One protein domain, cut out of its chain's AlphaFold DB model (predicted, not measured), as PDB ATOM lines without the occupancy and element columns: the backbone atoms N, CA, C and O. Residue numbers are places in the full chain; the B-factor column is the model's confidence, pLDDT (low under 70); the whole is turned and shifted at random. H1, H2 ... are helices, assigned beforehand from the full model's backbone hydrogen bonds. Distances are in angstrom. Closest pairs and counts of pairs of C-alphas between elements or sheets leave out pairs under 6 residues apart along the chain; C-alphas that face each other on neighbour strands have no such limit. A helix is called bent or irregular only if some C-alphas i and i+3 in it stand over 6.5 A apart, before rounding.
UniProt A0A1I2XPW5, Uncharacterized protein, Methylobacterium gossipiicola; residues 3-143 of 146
ATOM      1  N   ALA A   3      43.197  15.058  29.151       54.94
ATOM      2  CA  ALA A   3      42.939  13.792  29.805       54.94
ATOM      3  C   ALA A   3      41.591  13.740  30.550       54.94
ATOM      4  O   ALA A   3      40.971  12.697  30.690       54.94
ATOM      5  N   TYR A   4      41.069  14.870  31.014       59.75
ATOM      6  CA  TYR A   4      39.998  14.855  32.011       59.75
ATOM      7  C   TYR A   4      38.639  14.367  31.494       59.75
ATOM      8  O   TYR A   4      37.840  13.859  32.278       59.75
ATOM      9  N   LEU A   5      38.371  14.461  30.189       58.09
ATOM     10  CA  LEU A   5      37.176  13.830  29.636       58.09
ATOM     11  C   LEU A   5      37.305  12.299  29.671       58.09
ATOM     12  O   LEU A   5      36.373  11.641  30.123       58.09
ATOM     13  N   LEU A   6      38.470  11.742  29.309       63.72
ATOM     14  CA  LEU A   6      38.742  10.304  29.443       63.72
ATOM     15  C   LEU A   6      38.469   9.841  30.878       63.72
ATOM     16  O   LEU A   6      37.746   8.868  31.061       63.72
ATOM     17  N   TYR A   7      38.936  10.591  31.885       63.28
ATOM     18  CA  TYR A   7      38.682  10.306  33.306       63.28
ATOM     19  C   TYR A   7      37.198  10.079  33.628       63.28
ATOM     20  O   TYR A   7      36.845   9.127  34.323       63.28
ATOM     21  N   ALA A   8      36.319  10.949  33.135       60.47
ATOM     22  CA  ALA A   8      34.894  10.852  33.426       60.47
ATOM     23  C   ALA A   8      34.187   9.767  32.590       60.47
ATOM     24  O   ALA A   8      33.240   9.138  33.066       60.47
ATOM     25  N   LEU A   9      34.673   9.500  31.377       62.31
ATOM     26  CA  LEU A   9      34.146   8.457  30.493       62.31
ATOM     27  C   LEU A   9      34.465   7.047  31.005       62.31
ATOM     28  O   LEU A   9      33.608   6.171  30.990       62.31
ATOM     29  N   ILE A  10      35.657   6.860  31.568       64.38
ATOM     30  CA  ILE A  10      36.106   5.638  32.260       64.38
ATOM     31  C   ILE A  10      35.199   5.268  33.433       64.38
ATOM     32  O   ILE A  10      34.992   4.086  33.703       64.38
ATOM     33  N   GLY A  11      34.677   6.270  34.144       61.19
ATOM     34  CA  GLY A  11      33.807   6.076  35.304       61.19
ATOM     35  C   GLY A  11      32.347   5.766  34.958       61.19
ATOM     36  O   GLY A  11      31.556   5.529  35.868       61.19
ATOM     37  N   THR A  12      31.971   5.790  33.675       63.59
ATOM     38  CA  THR A  12      30.583   5.596  33.244       63.59
ATOM     39  C   THR A  12      30.258   4.101  33.091       63.59
ATOM     40  O   THR A  12      30.962   3.398  32.360       63.59
ATOM     41  N   PRO A  13      29.189   3.588  33.736       57.66
ATOM     42  CA  PRO A  13      28.743   2.206  33.551       57.66
ATOM     43  C   PRO A  13      28.407   1.905  32.082       57.66
ATOM     44  O   PRO A  13      27.754   2.708  31.423       57.66
ATOM     45  N   GLY A  14      28.829   0.746  31.572       58.78
ATOM     46  CA  GLY A  14      28.544   0.305  30.197       58.78
ATOM     47  C   GLY A  14      29.573   0.725  29.138       58.78
ATOM     48  O   GLY A  14      29.589   0.161  28.047       58.78
ATOM     49  N   VAL A  15      30.486   1.643  29.461       59.09
ATOM     50  CA  VAL A  15      31.639   1.979  28.608       59.09
ATOM     51  C   VAL A  15      32.719   0.913  28.806       59.09
ATOM     52  O   VAL A  15      33.041   0.625  29.950       59.09
ATOM     53  N   PHE A  16      33.297   0.335  27.748       62.19
ATOM     54  CA  PHE A  16      34.211  -0.827  27.818       62.19
ATOM     55  C   PHE A  16      33.556  -2.124  28.336       62.19
ATOM     56  O   PHE A  16      34.053  -2.751  29.267       62.19
ATOM     57  N   LEU A  17      32.419  -2.531  27.771       64.56
ATOM     58  CA  LEU A  17      31.911  -3.892  27.966       64.56
ATOM     59  C   LEU A  17      32.585  -4.825  26.950       64.56
ATOM     60  O   LEU A  17      32.441  -4.577  25.752       64.56
ATOM     61  N   PRO A  18      33.323  -5.858  27.390       61.78
ATOM     62  CA  PRO A  18      33.939  -6.798  26.469       61.78
ATOM     63  C   PRO A  18      32.879  -7.683  25.806       61.78
ATOM     64  O   PRO A  18      31.868  -8.031  26.418       61.78
ATOM     65  N   ALA A  19      33.127  -8.067  24.558       61.28
ATOM     66  CA  ALA A  19      32.359  -9.078  23.842       61.28
ATOM     67  C   ALA A  19      33.284 -10.252  23.473       61.28
ATOM     68  O   ALA A  19      34.493 -10.084  23.345       61.28
ATOM     69  N   GLY A  20      32.733 -11.459  23.311       61.69
ATOM     70  CA  GLY A  20      33.494 -12.629  22.851       61.69
ATOM     71  C   GLY A  20      33.828 -13.664  23.932       61.69
ATOM     72  O   GLY A  20      33.181 -13.733  24.972       61.69
ATOM     73  N   SER A  21      34.788 -14.544  23.629       54.25
ATOM     74  CA  SER A  21      35.013 -15.816  24.339       54.25
ATOM     75  C   SER A  21      35.996 -15.763  25.517       54.25
ATOM     76  O   SER A  21      36.013 -16.707  26.304       54.25
ATOM     77  N   ASP A  22      36.772 -14.686  25.680       69.19
ATOM     78  CA  ASP A  22      37.735 -14.503  26.784       69.19
ATOM     79  C   ASP A  22      37.366 -13.292  27.661       69.19
ATOM     80  O   ASP A  22      38.105 -12.315  27.796       69.19
ATOM     81  N   LEU A  23      36.154 -13.344  28.225       71.00
ATOM     82  CA  LEU A  23      35.571 -12.248  29.006       71.00
ATOM     83  C   LEU A  23      36.402 -11.905  30.249       71.00
ATOM     84  O   LEU A  23      36.584 -10.731  30.542       71.00
ATOM     85  N   ALA A  24      36.954 -12.901  30.947       75.94
ATOM     86  CA  ALA A  24      37.693 -12.675  32.191       75.94
ATOM     87  C   ALA A  24      39.001 -11.897  31.965       75.94
ATOM     88  O   ALA A  24      39.335 -10.993  32.735       75.94
ATOM     89  N   LYS A  25      39.739 -12.217  30.895       75.25
ATOM     90  CA  LYS A  25      40.944 -11.472  30.527       75.25
ATOM     91  C   LYS A  25      40.598 -10.070  30.034       75.25
ATOM     92  O   LYS A  25      41.233  -9.107  30.453       75.25
ATOM     93  N   ALA A  26      39.563  -9.950  29.205       69.50
ATOM     94  CA  ALA A  26      39.124  -8.662  28.690       69.50
ATOM     95  C   ALA A  26      38.649  -7.724  29.813       69.50
ATOM     96  O   ALA A  26      39.026  -6.557  29.835       69.50
ATOM     97  N   GLU A  27      37.899  -8.228  30.796       72.44
ATOM     98  CA  GLU A  27      37.513  -7.470  31.993       72.44
ATOM     99  C   GLU A  27      38.732  -6.990  32.788       72.44
ATOM    100  O   GLU A  27      38.797  -5.817  33.161       72.44
ATOM    101  N   SER A  28      39.712  -7.872  33.015       78.75
ATOM    102  CA  SER A  28      40.956  -7.528  33.714       78.75
ATOM    103  C   SER A  28      41.726  -6.426  32.985       78.75
ATOM    104  O   SER A  28      42.141  -5.442  33.603       78.75
ATOM    105  N   ASP A  29      41.891  -6.554  31.671       74.00
ATOM    106  CA  ASP A  29      42.616  -5.571  30.871       74.00
ATOM    107  C   ASP A  29      41.870  -4.232  30.801       74.00
ATOM    108  O   ASP A  29      42.492  -3.173  30.872       74.00
ATOM    109  N   ILE A  30      40.534  -4.258  30.748       73.50
ATOM    110  CA  ILE A  30      39.696  -3.057  30.816       73.50
ATOM    111  C   ILE A  30      39.857  -2.355  32.165       73.50
ATOM    112  O   ILE A  30      39.976  -1.130  32.205       73.50
ATOM    113  N   VAL A  31      39.871  -3.092  33.278       79.19
ATOM    114  CA  VAL A  31      40.120  -2.509  34.606       79.19
ATOM    115  C   VAL A  31      41.499  -1.852  34.645       79.19
ATOM    116  O   VAL A  31      41.602  -0.684  35.024       79.19
ATOM    117  N   ALA A  32      42.535  -2.548  34.173       80.12
ATOM    118  CA  ALA A  32      43.892  -2.014  34.124       80.12
ATOM    119  C   ALA A  32      43.990  -0.754  33.243       80.12
ATOM    120  O   ALA A  32      44.587   0.247  33.645       80.12
ATOM    121  N   LEU A  33      43.354  -0.757  32.070       76.50
ATOM    122  CA  LEU A  33      43.293   0.395  31.172       76.50
ATOM    123  C   LEU A  33      42.600   1.591  31.837       76.50
ATOM    124  O   LEU A  33      43.096   2.718  31.776       76.50
ATOM    125  N   ARG A  34      41.466   1.350  32.500       75.81
ATOM    126  CA  ARG A  34      40.726   2.380  33.236       75.81
ATOM    127  C   ARG A  34      41.587   3.012  34.325       75.81
ATOM    128  O   ARG A  34      41.589   4.234  34.458       75.81
ATOM    129  N   GLU A  35      42.332   2.210  35.079       78.88
ATOM    130  CA  GLU A  35      43.250   2.698  36.112       78.88
ATOM    131  C   GLU A  35      44.400   3.521  35.527       78.88
ATOM    132  O   GLU A  35      44.687   4.614  36.022       78.88
ATOM    133  N   GLN A  36      45.019   3.047  34.445       78.75
ATOM    134  CA  GLN A  36      46.115   3.751  33.776       78.75
ATOM    135  C   GLN A  36      45.667   5.095  33.211       78.75
ATOM    136  O   GLN A  36      46.316   6.117  33.444       78.75
ATOM    137  N   LEU A  37      44.533   5.118  32.512       75.44
ATOM    138  CA  LEU A  37      43.969   6.358  32.006       75.44
ATOM    139  C   LEU A  37      43.596   7.288  33.166       75.44
ATOM    140  O   LEU A  37      43.927   8.469  33.123       75.44
ATOM    141  N   LYS A  38      42.990   6.774  34.247       76.56
ATOM    142  CA  LYS A  38      42.680   7.570  35.443       76.56
ATOM    143  C   LYS A  38      43.937   8.234  36.014       76.56
ATOM    144  O   LYS A  38      43.919   9.436  36.275       76.56
ATOM    145  N   ALA A  39      45.021   7.477  36.165       77.81
ATOM    146  CA  ALA A  39      46.301   7.988  36.642       77.81
ATOM    147  C   ALA A  39      46.865   9.068  35.704       77.81
ATOM    148  O   ALA A  39      47.201  10.157  36.172       77.81
ATOM    149  N   ALA A  40      46.854   8.823  34.390       76.06
ATOM    150  CA  ALA A  40      47.299   9.780  33.375       76.06
ATOM    151  C   ALA A  40      46.499  11.093  33.397       76.06
ATOM    152  O   ALA A  40      47.019  12.159  33.073       76.06
ATOM    153  N   CYS A  41      45.226  11.031  33.790       76.12
ATOM    154  CA  CYS A  41      44.389  12.215  33.929       76.12
ATOM    155  C   CYS A  41      44.686  13.015  35.189       76.12
ATOM    156  O   CYS A  41      44.589  14.238  35.173       76.12
ATOM    157  N   VAL A  42      45.020  12.347  36.288       77.94
ATOM    158  CA  VAL A  42      45.261  13.011  37.571       77.94
ATOM    159  C   VAL A  42      46.663  13.613  37.626       77.94
ATOM    160  O   VAL A  42      46.806  14.707  38.165       77.94
ATOM    161  N   GLU A  43      47.664  12.954  37.033       81.38
ATOM    162  CA  GLU A  43      49.083  13.351  37.061       81.38
ATOM    163  C   GLU A  43      49.320  14.864  36.855       81.38
ATOM    164  O   GLU A  43      49.945  15.473  37.722       81.38
ATOM    165  N   PRO A  44      48.734  15.546  35.846       78.62
ATOM    166  CA  PRO A  44      49.025  16.961  35.591       78.62
ATOM    167  C   PRO A  44      48.493  17.948  36.644       78.62
ATOM    168  O   PRO A  44      48.794  19.137  36.573       78.62
ATOM    169  N   VAL A  45      47.649  17.501  37.581       80.12
ATOM    170  CA  VAL A  45      47.071  18.348  38.643       80.12
ATOM    171  C   VAL A  45      47.488  17.910  40.040       80.12
ATOM    172  O   VAL A  45      47.049  18.531  41.008       80.12
ATOM    173  N   GLN A  46      48.338  16.886  40.164       84.62
ATOM    174  CA  GLN A  46      48.792  16.384  41.465       84.62
ATOM    175  C   GLN A  46      49.511  17.463  42.281       84.62
ATOM    176  O   GLN A  46      49.311  17.539  43.491       84.62
ATOM    177  N   ASP A  47      50.239  18.359  41.614       86.94
ATOM    178  CA  ASP A  47      50.964  19.457  42.262       86.94
ATOM    179  C   ASP A  47      50.058  20.619  42.711       86.94
ATOM    180  O   ASP A  47      50.500  21.558  43.378       86.94
ATOM    181  N   LEU A  48      48.772  20.604  42.348       86.25
ATOM    182  CA  LEU A  48      47.830  21.625  42.793       86.25
ATOM    183  C   LEU A  48      47.342  21.341  44.214       86.25
ATOM    184  O   LEU A  48      47.142  20.201  44.610       86.25
ATOM    185  N   VAL A  49      47.016  22.396  44.961       90.44
ATOM    186  CA  VAL A  49      46.317  22.247  46.247       90.44
ATOM    187  C   VAL A  49      44.951  21.575  46.060       90.44
ATOM    188  O   VAL A  49      44.241  21.850  45.089       90.44
ATOM    189  N   GLU A  50      44.536  20.764  47.034       87.25
ATOM    190  CA  GLU A  50      43.324  19.931  46.987       87.25
ATOM    191  C   GLU A  50      42.060  20.698  46.555       87.25
ATOM    192  O   GLU A  50      41.267  20.215  45.747       87.25
ATOM    193  N   LYS A  51      41.887  21.939  47.030       89.12
ATOM    194  CA  LYS A  51      40.756  22.801  46.648       89.12
ATOM    195  C   LYS A  51      40.715  23.086  45.140       89.12
ATOM    196  O   LYS A  51      39.633  23.131  44.555       89.12
ATOM    197  N   LYS A  52      41.878  23.302  44.513       84.81
ATOM    198  CA  LYS A  52      41.990  23.550  43.068       84.81
ATOM    199  C   LYS A  52      41.777  22.260  42.280       84.81
ATOM    200  O   LYS A  52      41.034  22.295  41.304       84.81
ATOM    201  N   GLN A  53      42.333  21.140  42.748       85.00
ATOM    202  CA  GLN A  53      42.072  19.819  42.163       85.00
ATOM    203  C   GLN A  53      40.564  19.525  42.128       85.00
ATOM    204  O   GLN A  53      39.997  19.295  41.062       85.00
ATOM    205  N   HIS A  54      39.876  19.660  43.267       84.31
ATOM    206  CA  HIS A  54      38.429  19.450  43.368       84.31
ATOM    207  C   HIS A  54      37.610  20.374  42.462       84.31
ATOM    208  O   HIS A  54      36.579  19.960  41.932       84.31
ATOM    209  N   ALA A  55      38.019  21.636  42.302       87.31
ATOM    210  CA  ALA A  55      37.327  22.571  41.417       87.31
ATOM    211  C   ALA A  55      37.445  22.151  39.944       87.31
ATOM    212  O   ALA A  55      36.455  22.211  39.210       87.31
ATOM    213  N   ILE A  56      38.629  21.686  39.532       82.62
ATOM    214  CA  ILE A  56      38.880  21.160  38.187       82.62
ATOM    215  C   ILE A  56      38.051  19.894  37.963       82.62
ATOM    216  O   ILE A  56      37.259  19.858  37.020       82.62
ATOM    217  N   PHE A  57      38.137  18.908  38.862       80.56
ATOM    218  CA  PHE A  57      37.388  17.655  38.727       80.56
ATOM    219  C   PHE A  57      35.874  17.882  38.696       80.56
ATOM    220  O   PHE A  57      35.203  17.356  37.813       80.56
ATOM    221  N   ARG A  58      35.322  18.761  39.547       84.31
ATOM    222  CA  ARG A  58      33.884  19.085  39.504       84.31
ATOM    223  C   ARG A  58      33.445  19.744  38.199       84.31
ATOM    224  O   ARG A  58      32.322  19.514  37.748       84.31
ATOM    225  N   ARG A  59      34.282  20.601  37.603       83.50
ATOM    226  CA  ARG A  59      33.974  21.211  36.300       83.50
ATOM    227  C   ARG A  59      33.957  20.143  35.209       83.50
ATOM    228  O   ARG A  59      33.014  20.103  34.426       83.50
ATOM    229  N   VAL A  60      34.964  19.278  35.203       76.12
ATOM    230  CA  VAL A  60      35.101  18.173  34.251       76.12
ATOM    231  C   VAL A  60      33.922  17.213  34.354       76.12
ATOM    232  O   VAL A  60      33.289  16.935  33.344       76.12
ATOM    233  N   GLU A  61      33.580  16.753  35.558       77.44
ATOM    234  CA  GLU A  61      32.449  15.846  35.778       77.44
ATOM    235  C   GLU A  61      31.137  16.434  35.258       77.44
ATOM    236  O   GLU A  61      30.320  15.718  34.685       77.44
ATOM    237  N   ARG A  62      30.920  17.744  35.434       81.88
ATOM    238  CA  ARG A  62      29.717  18.415  34.927       81.88
ATOM    239  C   ARG A  62      29.655  18.394  33.401       81.88
ATOM    240  O   ARG A  62      28.598  18.100  32.854       81.88
ATOM    241  N   ILE A  63      30.769  18.698  32.737       77.69
ATOM    242  CA  ILE A  63      30.867  18.692  31.271       77.69
ATOM    243  C   ILE A  63      30.684  17.264  30.746       77.69
ATOM    244  O   ILE A  63      29.880  17.025  29.847       77.69
ATOM    245  N   ALA A  64      31.359  16.302  31.370       72.81
ATOM    246  CA  ALA A  64      31.288  14.903  30.990       72.81
ATOM    247  C   ALA A  64      29.891  14.307  31.164       72.81
ATOM    248  O   ALA A  64      29.453  13.576  30.290       72.81
ATOM    249  N   LYS A  65      29.151  14.655  32.226       75.25
ATOM    250  CA  LYS A  65      27.753  14.222  32.387       75.25
ATOM    251  C   LYS A  65      26.872  14.649  31.214       75.25
ATOM    252  O   LYS A  65      26.037  13.864  30.784       75.25
ATOM    253  N   GLY A  66      27.066  15.864  30.695       74.38
ATOM    254  CA  GLY A  66      26.338  16.341  29.516       74.38
ATOM    255  C   GLY A  66      26.685  15.549  28.255       74.38
ATOM    256  O   GLY A  66      25.799  15.217  27.483       74.38
ATOM    257  N   ILE A  67      27.960  15.200  28.087       73.06
ATOM    258  CA  ILE A  67      28.449  14.425  26.939       73.06
ATOM    259  C   ILE A  67      27.988  12.960  27.021       73.06
ATOM    260  O   ILE A  67      27.449  12.428  26.061       73.06
ATOM    261  N   VAL A  68      28.136  12.324  28.184       71.19
ATOM    262  CA  VAL A  68      27.741  10.927  28.432       71.19
ATOM    263  C   VAL A  68      26.238  10.718  28.285       71.19
ATOM    264  O   VAL A  68      25.816   9.665  27.813       71.19
ATOM    265  N   ALA A  69      25.419  11.703  28.667       72.31
ATOM    266  CA  ALA A  69      23.970  11.618  28.503       72.31
ATOM    267  C   ALA A  69      23.545  11.451  27.033       72.31
ATOM    268  O   ALA A  69      22.483  10.903  26.770       72.31
ATOM    269  N   GLU A  70      24.371  11.886  26.081       71.31
ATOM    270  CA  GLU A  70      24.125  11.735  24.642       71.31
ATOM    271  C   GLU A  70      24.606  10.370  24.109       71.31
ATOM    272  O   GLU A  70      24.392  10.044  22.943       71.31
ATOM    273  N   TRP A  71      25.282   9.569  24.940       70.56
ATOM    274  CA  TRP A  71      25.927   8.309  24.552       70.56
ATOM    275  C   TRP A  71      25.216   7.067  25.087       70.56
ATOM    276  O   TRP A  71      25.673   5.959  24.823       70.56
ATOM    277  N   THR A  72      24.105   7.213  25.813       63.50
ATOM    278  CA  THR A  72      23.366   6.087  26.415       63.50
ATOM    279  C   THR A  72      22.911   5.030  25.408       63.50
ATOM    280  O   THR A  72      22.759   3.874  25.789       63.50
ATOM    281  N   ASP A  73      22.768   5.401  24.134       66.44
ATOM    282  CA  ASP A  73      22.369   4.498  23.049       66.44
ATOM    283  C   ASP A  73      23.552   4.028  22.173       66.44
ATOM    284  O   ASP A  73      23.362   3.308  21.192       66.44
ATOM    285  N   GLN A  74      24.789   4.434  22.491       67.12
ATOM    286  CA  GLN A  74      25.986   4.050  21.738       67.12
ATOM    287  C   GLN A  74      26.530   2.698  22.209       67.12
ATOM    288  O   GLN A  74      26.605   2.405  23.402       67.12
ATOM    289  N   SER A  75      26.981   1.875  21.260       68.94
ATOM    290  CA  SER A  75      27.662   0.622  21.599       68.94
ATOM    291  C   SER A  75      28.997   0.891  22.306       68.94
ATOM    292  O   SER A  75      29.678   1.872  21.994       68.94
ATOM    293  N   ALA A  76      29.418  -0.006  23.205       67.38
ATOM    294  CA  ALA A  76      30.713   0.101  23.888       67.38
ATOM    295  C   ALA A  76      31.893   0.221  22.902       67.38
ATOM    296  O   ALA A  76      32.846   0.954  23.164       67.38
ATOM    297  N   LEU A  77      31.783  -0.433  21.741       67.38
ATOM    298  CA  LEU A  77      32.714  -0.290  20.626       67.38
ATOM    299  C   LEU A  77      32.777   1.138  20.090       67.38
ATOM    300  O   LEU A  77      33.859   1.700  19.966       67.38
ATOM    301  N   SER A  78      31.619   1.711  19.750       68.12
ATOM    302  CA  SER A  78      31.534   3.057  19.175       68.12
ATOM    303  C   SER A  78      32.186   4.074  20.107       68.12
ATOM    304  O   SER A  78      32.951   4.922  19.660       68.12
ATOM    305  N   VAL A  79      31.939   3.940  21.413       72.44
ATOM    306  CA  VAL A  79      32.559   4.793  22.430       72.44
ATOM    307  C   VAL A  79      34.075   4.589  22.471       72.44
ATOM    308  O   VAL A  79      34.815   5.565  22.554       72.44
ATOM    309  N   MET A  80      34.565   3.354  22.364       72.12
ATOM    310  CA  MET A  80      36.004   3.091  22.368       72.12
ATOM    311  C   MET A  80      36.721   3.591  21.108       72.12
ATOM    312  O   MET A  80      37.783   4.200  21.229       72.12
ATOM    313  N   LEU A  81      36.141   3.403  19.918       73.12
ATOM    314  CA  LEU A  81      36.670   3.978  18.675       73.12
ATOM    315  C   LEU A  81      36.699   5.498  18.748       73.12
ATOM    316  O   LEU A  81      37.714   6.109  18.425       73.12
ATOM    317  N   MET A  82      35.616   6.112  19.224       75.94
ATOM    318  CA  MET A  82      35.549   7.558  19.405       75.94
ATOM    319  C   MET A  82      36.643   8.046  20.363       75.94
ATOM    320  O   MET A  82      37.314   9.031  20.074       75.94
ATOM    321  N   LEU A  83      36.868   7.345  21.480       75.62
ATOM    322  CA  LEU A  83      37.935   7.664  22.430       75.62
ATOM    323  C   LEU A  83      39.328   7.527  21.811       75.62
ATOM    324  O   LEU A  83      40.189   8.372  22.053       75.62
ATOM    325  N   TRP A  84      39.556   6.488  21.011       76.31
ATOM    326  CA  TRP A  84      40.824   6.297  20.319       76.31
ATOM    327  C   TRP A  84      41.075   7.396  19.288       76.31
ATOM    328  O   TRP A  84      42.130   8.027  19.327       76.31
ATOM    329  N   TYR A  85      40.089   7.694  18.436       76.88
ATOM    330  CA  TYR A  85      40.162   8.795  17.479       76.88
ATOM    331  C   TYR A  85      40.357  10.138  18.162       76.88
ATOM    332  O   TYR A  85      41.141  10.950  17.693       76.88
ATOM    333  N   PHE A  86      39.714  10.353  19.304       77.69
ATOM    334  CA  PHE A  86      39.890  11.565  20.082       77.69
ATOM    335  C   PHE A  86      41.332  11.719  20.581       77.69
ATOM    336  O   PHE A  86      41.930  12.780  20.424       77.69
ATOM    337  N   VAL A  87      41.926  10.662  21.145       76.62
ATOM    338  CA  VAL A  87      43.334  10.690  21.582       76.62
ATOM    339  C   VAL A  87      44.281  10.851  20.392       76.62
ATOM    340  O   VAL A  87      45.263  11.591  20.488       76.62
ATOM    341  N   LYS A  88      43.974  10.198  19.269       75.50
ATOM    342  CA  LYS A  88      44.716  10.336  18.018       75.50
ATOM    343  C   LYS A  88      44.681  11.780  17.515       75.50
ATOM    344  O   LYS A  88      45.741  12.358  17.333       75.50
ATOM    345  N   ASP A  89      43.502  12.385  17.387       76.75
ATOM    346  CA  ASP A  89      43.327  13.769  16.928       76.75
ATOM    347  C   ASP A  89      44.034  14.766  17.860       76.75
ATOM    348  O   ASP A  89      44.675  15.709  17.402       76.75
ATOM    349  N   LEU A  90      43.987  14.539  19.178       75.25
ATOM    350  CA  LEU A  90      44.730  15.351  20.145       75.25
ATOM    351  C   LEU A  90      46.250  15.250  19.962       75.25
ATOM    352  O   LEU A  90      46.947  16.241  20.169       75.25
ATOM    353  N   THR A  91      46.758  14.069  19.610       75.31
ATOM    354  CA  THR A  91      48.193  13.844  19.389       75.31
ATOM    355  C   THR A  91      48.635  14.416  18.043       75.31
ATOM    356  O   THR A  91      49.627  15.136  17.983       75.31
ATOM    357  N   ASP A  92      47.861  14.172  16.984       77.38
ATOM    358  CA  ASP A  92      48.114  14.668  15.626       77.38
ATOM    359  C   ASP A  92      48.097  16.201  15.558       77.38
ATOM    360  O   ASP A  92      48.811  16.799  14.757       77.38
ATOM    361  N   TRP A  93      47.281  16.849  16.393       77.31
ATOM    362  CA  TRP A  93      47.218  18.311  16.491       77.31
ATOM    363  C   TRP A  93      48.184  18.894  17.527       77.31
ATOM    364  O   TRP A  93      48.071  20.074  17.854       77.31
ATOM    365  N   GLU A  94      49.094  18.083  18.074       76.56
ATOM    366  CA  GLU A  94      50.086  18.472  19.091       76.56
ATOM    367  C   GLU A  94      49.473  19.072  20.376       76.56
ATOM    368  O   GLU A  94      50.159  19.668  21.207       76.56
ATOM    369  N   ILE A  95      48.169  18.869  20.590       72.38
ATOM    370  CA  ILE A  95      47.444  19.274  21.803       72.38
ATOM    371  C   ILE A  95      47.818  18.350  22.971       72.38
ATOM    372  O   ILE A  95      47.849  18.766  24.136       72.38
ATOM    373  N   LEU A  96      48.090  17.080  22.665       72.44
ATOM    374  CA  LEU A  96      48.609  16.083  23.587       72.44
ATOM    375  C   LEU A  96      49.971  15.590  23.097       72.44
ATOM    376  O   LEU A  96      50.066  14.862  22.118       72.44
ATOM    377  N   ILE A  97      51.026  15.936  23.829       71.81
ATOM    378  CA  ILE A  97      52.370  15.423  23.565       71.81
ATOM    379  C   ILE A  97      52.577  14.165  24.410       71.81
ATOM    380  O   ILE A  97      52.630  14.227  25.642       71.81
ATOM    381  N   LEU A  98      52.689  13.018  23.743       74.56
ATOM    382  CA  LEU A  98      52.961  11.732  24.377       74.56
ATOM    383  C   LEU A  98      54.469  11.558  24.568       74.56
ATOM    384  O   LEU A  98      55.160  11.014  23.710       74.56
ATOM    385  N   TRP A  99      54.988  12.011  25.708       75.31
ATOM    386  CA  TRP A  99      56.367  11.706  26.087       75.31
ATOM    387  C   TRP A  99      56.538  10.202  26.305       75.31
ATOM    388  O   TRP A  99      55.712   9.565  26.974       75.31
ATOM    389  N   GLU A 100      57.618   9.645  25.759       72.00
ATOM    390  CA  GLU A 100      57.935   8.228  25.898       72.00
ATOM    391  C   GLU A 100      58.014   7.840  27.381       72.00
ATOM    392  O   GLU A 100      58.630   8.519  28.202       72.00
ATOM    393  N   GLY A 101      57.318   6.763  27.744       71.31
ATOM    394  CA  GLY A 101      57.266   6.272  29.118       71.31
ATOM    395  C   GLY A 101      56.335   7.035  30.070       71.31
ATOM    396  O   GLY A 101      56.177   6.559  31.198       71.31
ATOM    397  N   SER A 102      55.692   8.132  29.644       76.62
ATOM    398  CA  SER A 102      54.680   8.843  30.447       76.62
ATOM    399  C   SER A 102      53.455   7.971  30.740       76.62
ATOM    400  O   SER A 102      53.134   7.044  29.989       76.62
ATOM    401  N   THR A 103      52.728   8.284  31.818       75.50
ATOM    402  CA  THR A 103      51.498   7.562  32.183       75.50
ATOM    403  C   THR A 103      50.466   7.625  31.060       75.50
ATOM    404  O   THR A 103      49.805   6.627  30.781       75.50
ATOM    405  N   MET A 104      50.381   8.760  30.357       76.00
ATOM    406  CA  MET A 104      49.501   8.909  29.200       76.00
ATOM    407  C   MET A 104      49.928   8.021  28.030       76.00
ATOM    408  O   MET A 104      49.090   7.310  27.493       76.00
ATOM    409  N   ALA A 105      51.216   7.992  27.668       75.56
ATOM    410  CA  ALA A 105      51.695   7.133  26.583       75.56
ATOM    411  C   ALA A 105      51.406   5.646  26.859       75.56
ATOM    412  O   ALA A 105      50.955   4.924  25.970       75.56
ATOM    413  N   ARG A 106      51.582   5.200  28.112       75.75
ATOM    414  CA  ARG A 106      51.225   3.835  28.536       75.75
ATOM    415  C   ARG A 106      49.723   3.587  28.425       75.75
ATOM    416  O   ARG A 106      49.319   2.601  27.815       75.75
ATOM    417  N   ALA A 107      48.905   4.503  28.932       75.50
ATOM    418  CA  ALA A 107      47.454   4.376  28.882       75.50
ATOM    419  C   ALA A 107      46.917   4.358  27.437       75.50
ATOM    420  O   ALA A 107      46.058   3.545  27.105       75.50
ATOM    421  N   THR A 108      47.466   5.190  26.547       74.00
ATOM    422  CA  THR A 108      47.115   5.195  25.119       74.00
ATOM    423  C   THR A 108      47.557   3.911  24.419       74.00
ATOM    424  O   THR A 108      46.805   3.377  23.606       74.00
ATOM    425  N   SER A 109      48.727   3.362  24.764       74.25
ATOM    426  CA  SER A 109      49.183   2.077  24.216       74.25
ATOM    427  C   SER A 109      48.273   0.903  24.603       74.25
ATOM    428  O   SER A 109      48.156  -0.052  23.839       74.25
ATOM    429  N   GLY A 110      47.576   1.003  25.740       73.69
ATOM    430  CA  GLY A 110      46.590   0.021  26.190       73.69
ATOM    431  C   GLY A 110      45.243   0.086  25.463       73.69
ATOM    432  O   GLY A 110      44.493  -0.882  25.534       73.69
ATOM    433  N   LEU A 111      44.928   1.171  24.739       72.75
ATOM    434  CA  LEU A 111      43.658   1.303  24.004       72.75
ATOM    435  C   LEU A 111      43.610   0.414  22.755       72.75
ATOM    436  O   LEU A 111      42.588  -0.208  22.487       72.75
ATOM    437  N   LEU A 112      44.709   0.339  21.998       68.94
ATOM    438  CA  LEU A 112      44.756  -0.384  20.720       68.94
ATOM    439  C   LEU A 112      44.484  -1.892  20.863       68.94
ATOM    440  O   LEU A 112      43.671  -2.424  20.110       68.94
ATOM    441  N   PRO A 113      45.107  -2.595  21.831       73.19
ATOM    442  CA  PRO A 113      44.851  -4.014  22.050       73.19
ATOM    443  C   PRO A 113      43.395  -4.323  22.400       73.19
ATOM    444  O   PRO A 113      42.958  -5.447  22.174       73.19
ATOM    445  N   MET A 114      42.631  -3.353  22.918       72.12
ATOM    446  CA  MET A 114      41.232  -3.597  23.262       72.12
ATOM    447  C   MET A 114      40.383  -3.846  22.017       72.12
ATOM    448  O   MET A 114      39.456  -4.637  22.098       72.12
ATOM    449  N   PHE A 115      40.719  -3.283  20.850       67.00
ATOM    450  CA  PHE A 115      39.988  -3.568  19.606       67.00
ATOM    451  C   PHE A 115      39.987  -5.059  19.241       67.00
ATOM    452  O   PHE A 115      39.005  -5.555  18.691       67.00
ATOM    453  N   ALA A 116      41.023  -5.804  19.648       65.94
ATOM    454  CA  ALA A 116      41.120  -7.243  19.423       65.94
ATOM    455  C   ALA A 116      40.057  -8.066  20.181       65.94
ATOM    456  O   ALA A 116      39.839  -9.228  19.837       65.94
ATOM    457  N   TYR A 117      39.349  -7.488  21.160       65.19
ATOM    458  CA  TYR A 117      38.235  -8.138  21.864       65.19
ATOM    459  C   TYR A 117      36.909  -8.106  21.082       65.19
ATOM    460  O   TYR A 117      35.832  -8.022  21.666       65.19
ATOM    461  N   GLY A 118      36.974  -8.208  19.751       54.12
ATOM    462  CA  GLY A 118      35.800  -8.473  18.916       54.12
ATOM    463  C   GLY A 118      34.798  -7.327  18.875       54.12
ATOM    464  O   GLY A 118      33.591  -7.548  18.788       54.12
ATOM    465  N   PHE A 119      35.287  -6.095  18.946       58.16
ATOM    466  CA  PHE A 119      34.424  -4.959  18.740       58.16
ATOM    467  C   PHE A 119      34.201  -4.754  17.224       58.16
ATOM    468  O   PHE A 119      35.028  -4.130  16.575       58.16
ATOM    469  N   ASP A 120      33.097  -5.296  16.681       49.59
ATOM    470  CA  ASP A 120      32.646  -5.268  15.263       49.59
ATOM    471  C   ASP A 120      33.196  -4.117  14.382       49.59
ATOM    472  O   ASP A 120      32.626  -3.025  14.264       49.59
ATOM    473  N   GLU A 121      34.315  -4.394  13.720       54.88
ATOM    474  CA  GLU A 121      34.943  -3.554  12.704       54.88
ATOM    475  C   GLU A 121      34.156  -3.660  11.392       54.88
ATOM    476  O   GLU A 121      34.027  -4.755  10.857       54.88
ATOM    477  N   GLN A 122      33.656  -2.535  10.858       50.53
ATOM    478  CA  GLN A 122      33.833  -2.148   9.438       50.53
ATOM    479  C   GLN A 122      33.004  -0.920   9.017       50.53
ATOM    480  O   GLN A 122      33.490  -0.155   8.194       50.53
ATOM    481  N   ASP A 123      31.844  -0.636   9.625       49.59
ATOM    482  CA  ASP A 123      30.988   0.505   9.206       49.59
ATOM    483  C   ASP A 123      30.958   1.698  10.184       49.59
ATOM    484  O   ASP A 123      30.309   2.716   9.938       49.59
ATOM    485  N   ARG A 124      31.661   1.606  11.319       55.97
ATOM    486  CA  ARG A 124      31.588   2.603  12.408       55.97
ATOM    487  C   ARG A 124      32.773   3.559  12.479       55.97
ATOM    488  O   ARG A 124      32.749   4.485  13.283       55.97
ATOM    489  N   ASP A 125      33.770   3.365  11.627       67.56
ATOM    490  CA  ASP A 125      35.048   4.068  11.696       67.56
ATOM    491  C   ASP A 125      34.911   5.566  11.365       67.56
ATOM    492  O   ASP A 125      35.239   6.432  12.177       67.56
ATOM    493  N   ALA A 126      34.278   5.880  10.229       68.06
ATOM    494  CA  ALA A 126      34.031   7.260   9.812       68.06
ATOM    495  C   ALA A 126      33.074   8.006  10.763       68.06
ATOM    496  O   ALA A 126      33.272   9.188  11.047       68.06
ATOM    497  N   ALA A 127      32.054   7.316  11.287       72.00
ATOM    498  CA  ALA A 127      31.108   7.897  12.238       72.00
ATOM    499  C   ALA A 127      31.765   8.181  13.599       72.00
ATOM    500  O   ALA A 127      31.546   9.247  14.171       72.00
ATOM    501  N   ALA A 128      32.600   7.264  14.097       71.88
ATOM    502  CA  ALA A 128      33.343   7.451  15.339       71.88
ATOM    503  C   ALA A 128      34.380   8.574  15.217       71.88
ATOM    504  O   ALA A 128      34.532   9.368  16.146       71.88
ATOM    505  N   GLN A 129      35.046   8.687  14.062       72.50
ATOM    506  CA  GLN A 129      35.966   9.785  13.791       72.50
ATOM    507  C   GLN A 129      35.241  11.139  13.766       72.50
ATOM    508  O   GLN A 129      35.706  12.101  14.375       72.50
ATOM    509  N   GLU A 130      34.078  11.231  13.117       78.38
ATOM    510  CA  GLU A 130      33.303  12.477  13.099       78.38
ATOM    511  C   GLU A 130      32.762  12.838  14.490       78.38
ATOM    512  O   GLU A 130      32.828  13.993  14.911       78.38
ATOM    513  N   GLN A 131      32.314  11.846  15.264       76.44
ATOM    514  CA  GLN A 131      31.930  12.048  16.664       76.44
ATOM    515  C   GLN A 131      33.108  12.533  17.520       76.44
ATOM    516  O   GLN A 131      32.924  13.434  18.340       76.44
ATOM    517  N   ALA A 132      34.317  12.004  17.309       76.75
ATOM    518  CA  ALA A 132      35.525  12.456  17.997       76.75
ATOM    519  C   ALA A 132      35.874  13.917  17.660       76.75
ATOM    520  O   ALA A 132      36.194  14.700  18.560       76.75
ATOM    521  N   ARG A 133      35.724  14.330  16.394       80.38
ATOM    522  CA  ARG A 133      35.907  15.731  15.978       80.38
ATOM    523  C   ARG A 133      34.861  16.658  16.587       80.38
ATOM    524  O   ARG A 133      35.218  17.709  17.119       80.38
ATOM    525  N   HIS A 134      33.584  16.273  16.555       81.94
ATOM    526  CA  HIS A 134      32.507  17.037  17.193       81.94
ATOM    527  C   HIS A 134      32.729  17.189  18.696       81.94
ATOM    528  O   HIS A 134      32.517  18.268  19.258       81.94
ATOM    529  N   LEU A 135      33.188  16.121  19.344       78.12
ATOM    530  CA  LEU A 135      33.559  16.135  20.745       78.12
ATOM    531  C   LEU A 135      34.684  17.144  21.003       78.12
ATOM    532  O   LEU A 135      34.563  17.979  21.898       78.12
ATOM    533  N   LEU A 136      35.741  17.132  20.193       77.62
ATOM    534  CA  LEU A 136      36.855  18.068  20.324       77.62
ATOM    535  C   LEU A 136      36.437  19.529  20.085       77.62
ATOM    536  O   LEU A 136      36.817  20.406  20.864       77.62
ATOM    537  N   ASP A 137      35.599  19.802  19.082       80.88
ATOM    538  CA  ASP A 137      35.045  21.141  18.828       80.88
ATOM    539  C   ASP A 137      34.188  21.647  20.001       80.88
ATOM    540  O   ASP A 137      34.327  22.789  20.450       80.88
ATOM    541  N   ARG A 138      33.348  20.778  20.579       78.31
ATOM    542  CA  ARG A 138      32.567  21.109  21.780       78.31
ATOM    543  C   ARG A 138      33.474  21.458  22.954       78.31
ATOM    544  O   ARG A 138      33.230  22.442  23.647       78.31
ATOM    545  N   LEU A 139      34.541  20.696  23.175       76.06
ATOM    546  CA  LEU A 139      35.455  20.958  24.286       76.06
ATOM    547  C   LEU A 139      36.290  22.233  24.074       76.06
ATOM    548  O   LEU A 139      36.613  22.915  25.050       76.06
ATOM    549  N   ARG A 140      36.607  22.588  22.823       77.38
ATOM    550  CA  ARG A 140      37.183  23.898  22.472       77.38
ATOM    551  C   ARG A 140      36.228  25.037  22.822       77.38
ATOM    552  O   ARG A 140      36.640  25.987  23.482       77.38
ATOM    553  N   LYS A 141      34.940  24.915  22.480       81.31
ATOM    554  CA  LYS A 141      33.899  25.895  22.860       81.31
ATOM    555  C   LYS A 141      33.754  26.058  24.376       81.31
ATOM    556  O   LYS A 141      33.535  27.167  24.851       81.31
ATOM    557  N   GLU A 142      33.946  24.984  25.138       75.62
ATOM    558  CA  GLU A 142      33.977  25.006  26.611       75.62
ATOM    559  C   GLU A 142      35.276  25.602  27.201       75.62
ATOM    560  O   GLU A 142      35.436  25.686  28.427       75.62
ATOM    561  N   GLY A 143      36.225  26.011  26.350       74.56
ATOM    562  CA  GLY A 143      37.504  26.608  26.735       74.56
ATOM    563  C   GLY A 143      38.474  25.624  27.388       74.56
ATOM    564  O   GLY A 143      39.320  26.037  28.181       74.56
TER     565      GLY A 143
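Overview. This is residues 3 to 143 of the 146 residues of an uncharacterized protein of Methylobacterium gossipiicola (UniProt A0A1I2XPW5). Seven helices make an elongated body: the long helix H2 runs along one side, the short H1 sits near the middle between H2 and H3, and H4 and H7 cross each other as a pair on another side. The short helix H5 packs on H2, the still shorter H6 follows it in the chain after a tight turn, and at one end of the body residues 46 to 52, of which 50 to 52 belong to H3, stick out. The printed part has 141 residues with seven named helices, H1 to H7 in chain order, and no named strand; the class is all helix, and the helix packing is mostly crossed, with most touching pairs at more than a shallow tilt. The whole is compact, with a radius of gyration of the C-alphas of 14.9 A and spans of 45 by 29 by 28 A.

Along the chain. H2, residues 23 to 45, is the longest helix, 34.1 A from C-alpha 23 at (35.571, -12.248, 29.006) to C-alpha 45 at (47.071, 18.348, 38.643). It is only just irregular: C-alphas 41 and 44 are 6.8 A apart. H1 is residues 3 to 10, 10.9 A long. H3, residues 50 to 68, is 25.8 A long, and H4, residues 76 to 92, 24.2 A. H5 is residues 103 to 109 and H6 residues 112 to 116, 9.9 A and 7.9 A long. H7, residues 125 to 141, spans 24.5 A and ends with C-alpha 141 at (33.899, 25.895, 22.860).

Arrangement. H2 is the hub, touching three helices. With residues 34 to 42 alone it touches H1, closest at the C-alphas of Ala 3 and Cys 41, 4.6 A; they form a helical hairpin at a shallow tilt of 31 degrees, opposite ways. With residues 33 to 43 alone it touches H5, closest at the C-alphas of Ala 40 and Met 104, 4.8 A. H2 and H6 only just touch, through residues 26 to 30 of H2 alone, with 3 pairs of C-alphas within 8 A, the closest those of Ala 26 and Met 114, 7.7 A. H1 touches H3 at a steep tilt of 57 degrees, closest at the C-alphas of Ala 8 and Ala 64, 5.9 A. H4 touches H7 at a steep tilt of 60 degrees, the same way, closest at the C-alphas of Met 82 and Ala 128, 4.6 A. H1 and H4 are close but not clearly touching, H3 and H7 are near each other, and H2 and H7 are apart. Every O i to N i+4 pair is within hydrogen-bond range in H1, H3, H4, H5 and H7; H2 has 17 of 19, and H6 0 of 1 but 2 of 2 O i to N i+3 pairs.

Size, cuts and confidence. The two C-alphas farthest apart, those of Val 49 and Gln 122, are 45.9 A apart. The printed part has no cut. The link from H1 to H2, 12 residues, is long. Mean pLDDT of the printed part is 72.6; 41 residues are under 70, among them 3 to 22, 72 to 78 and 115 to 126.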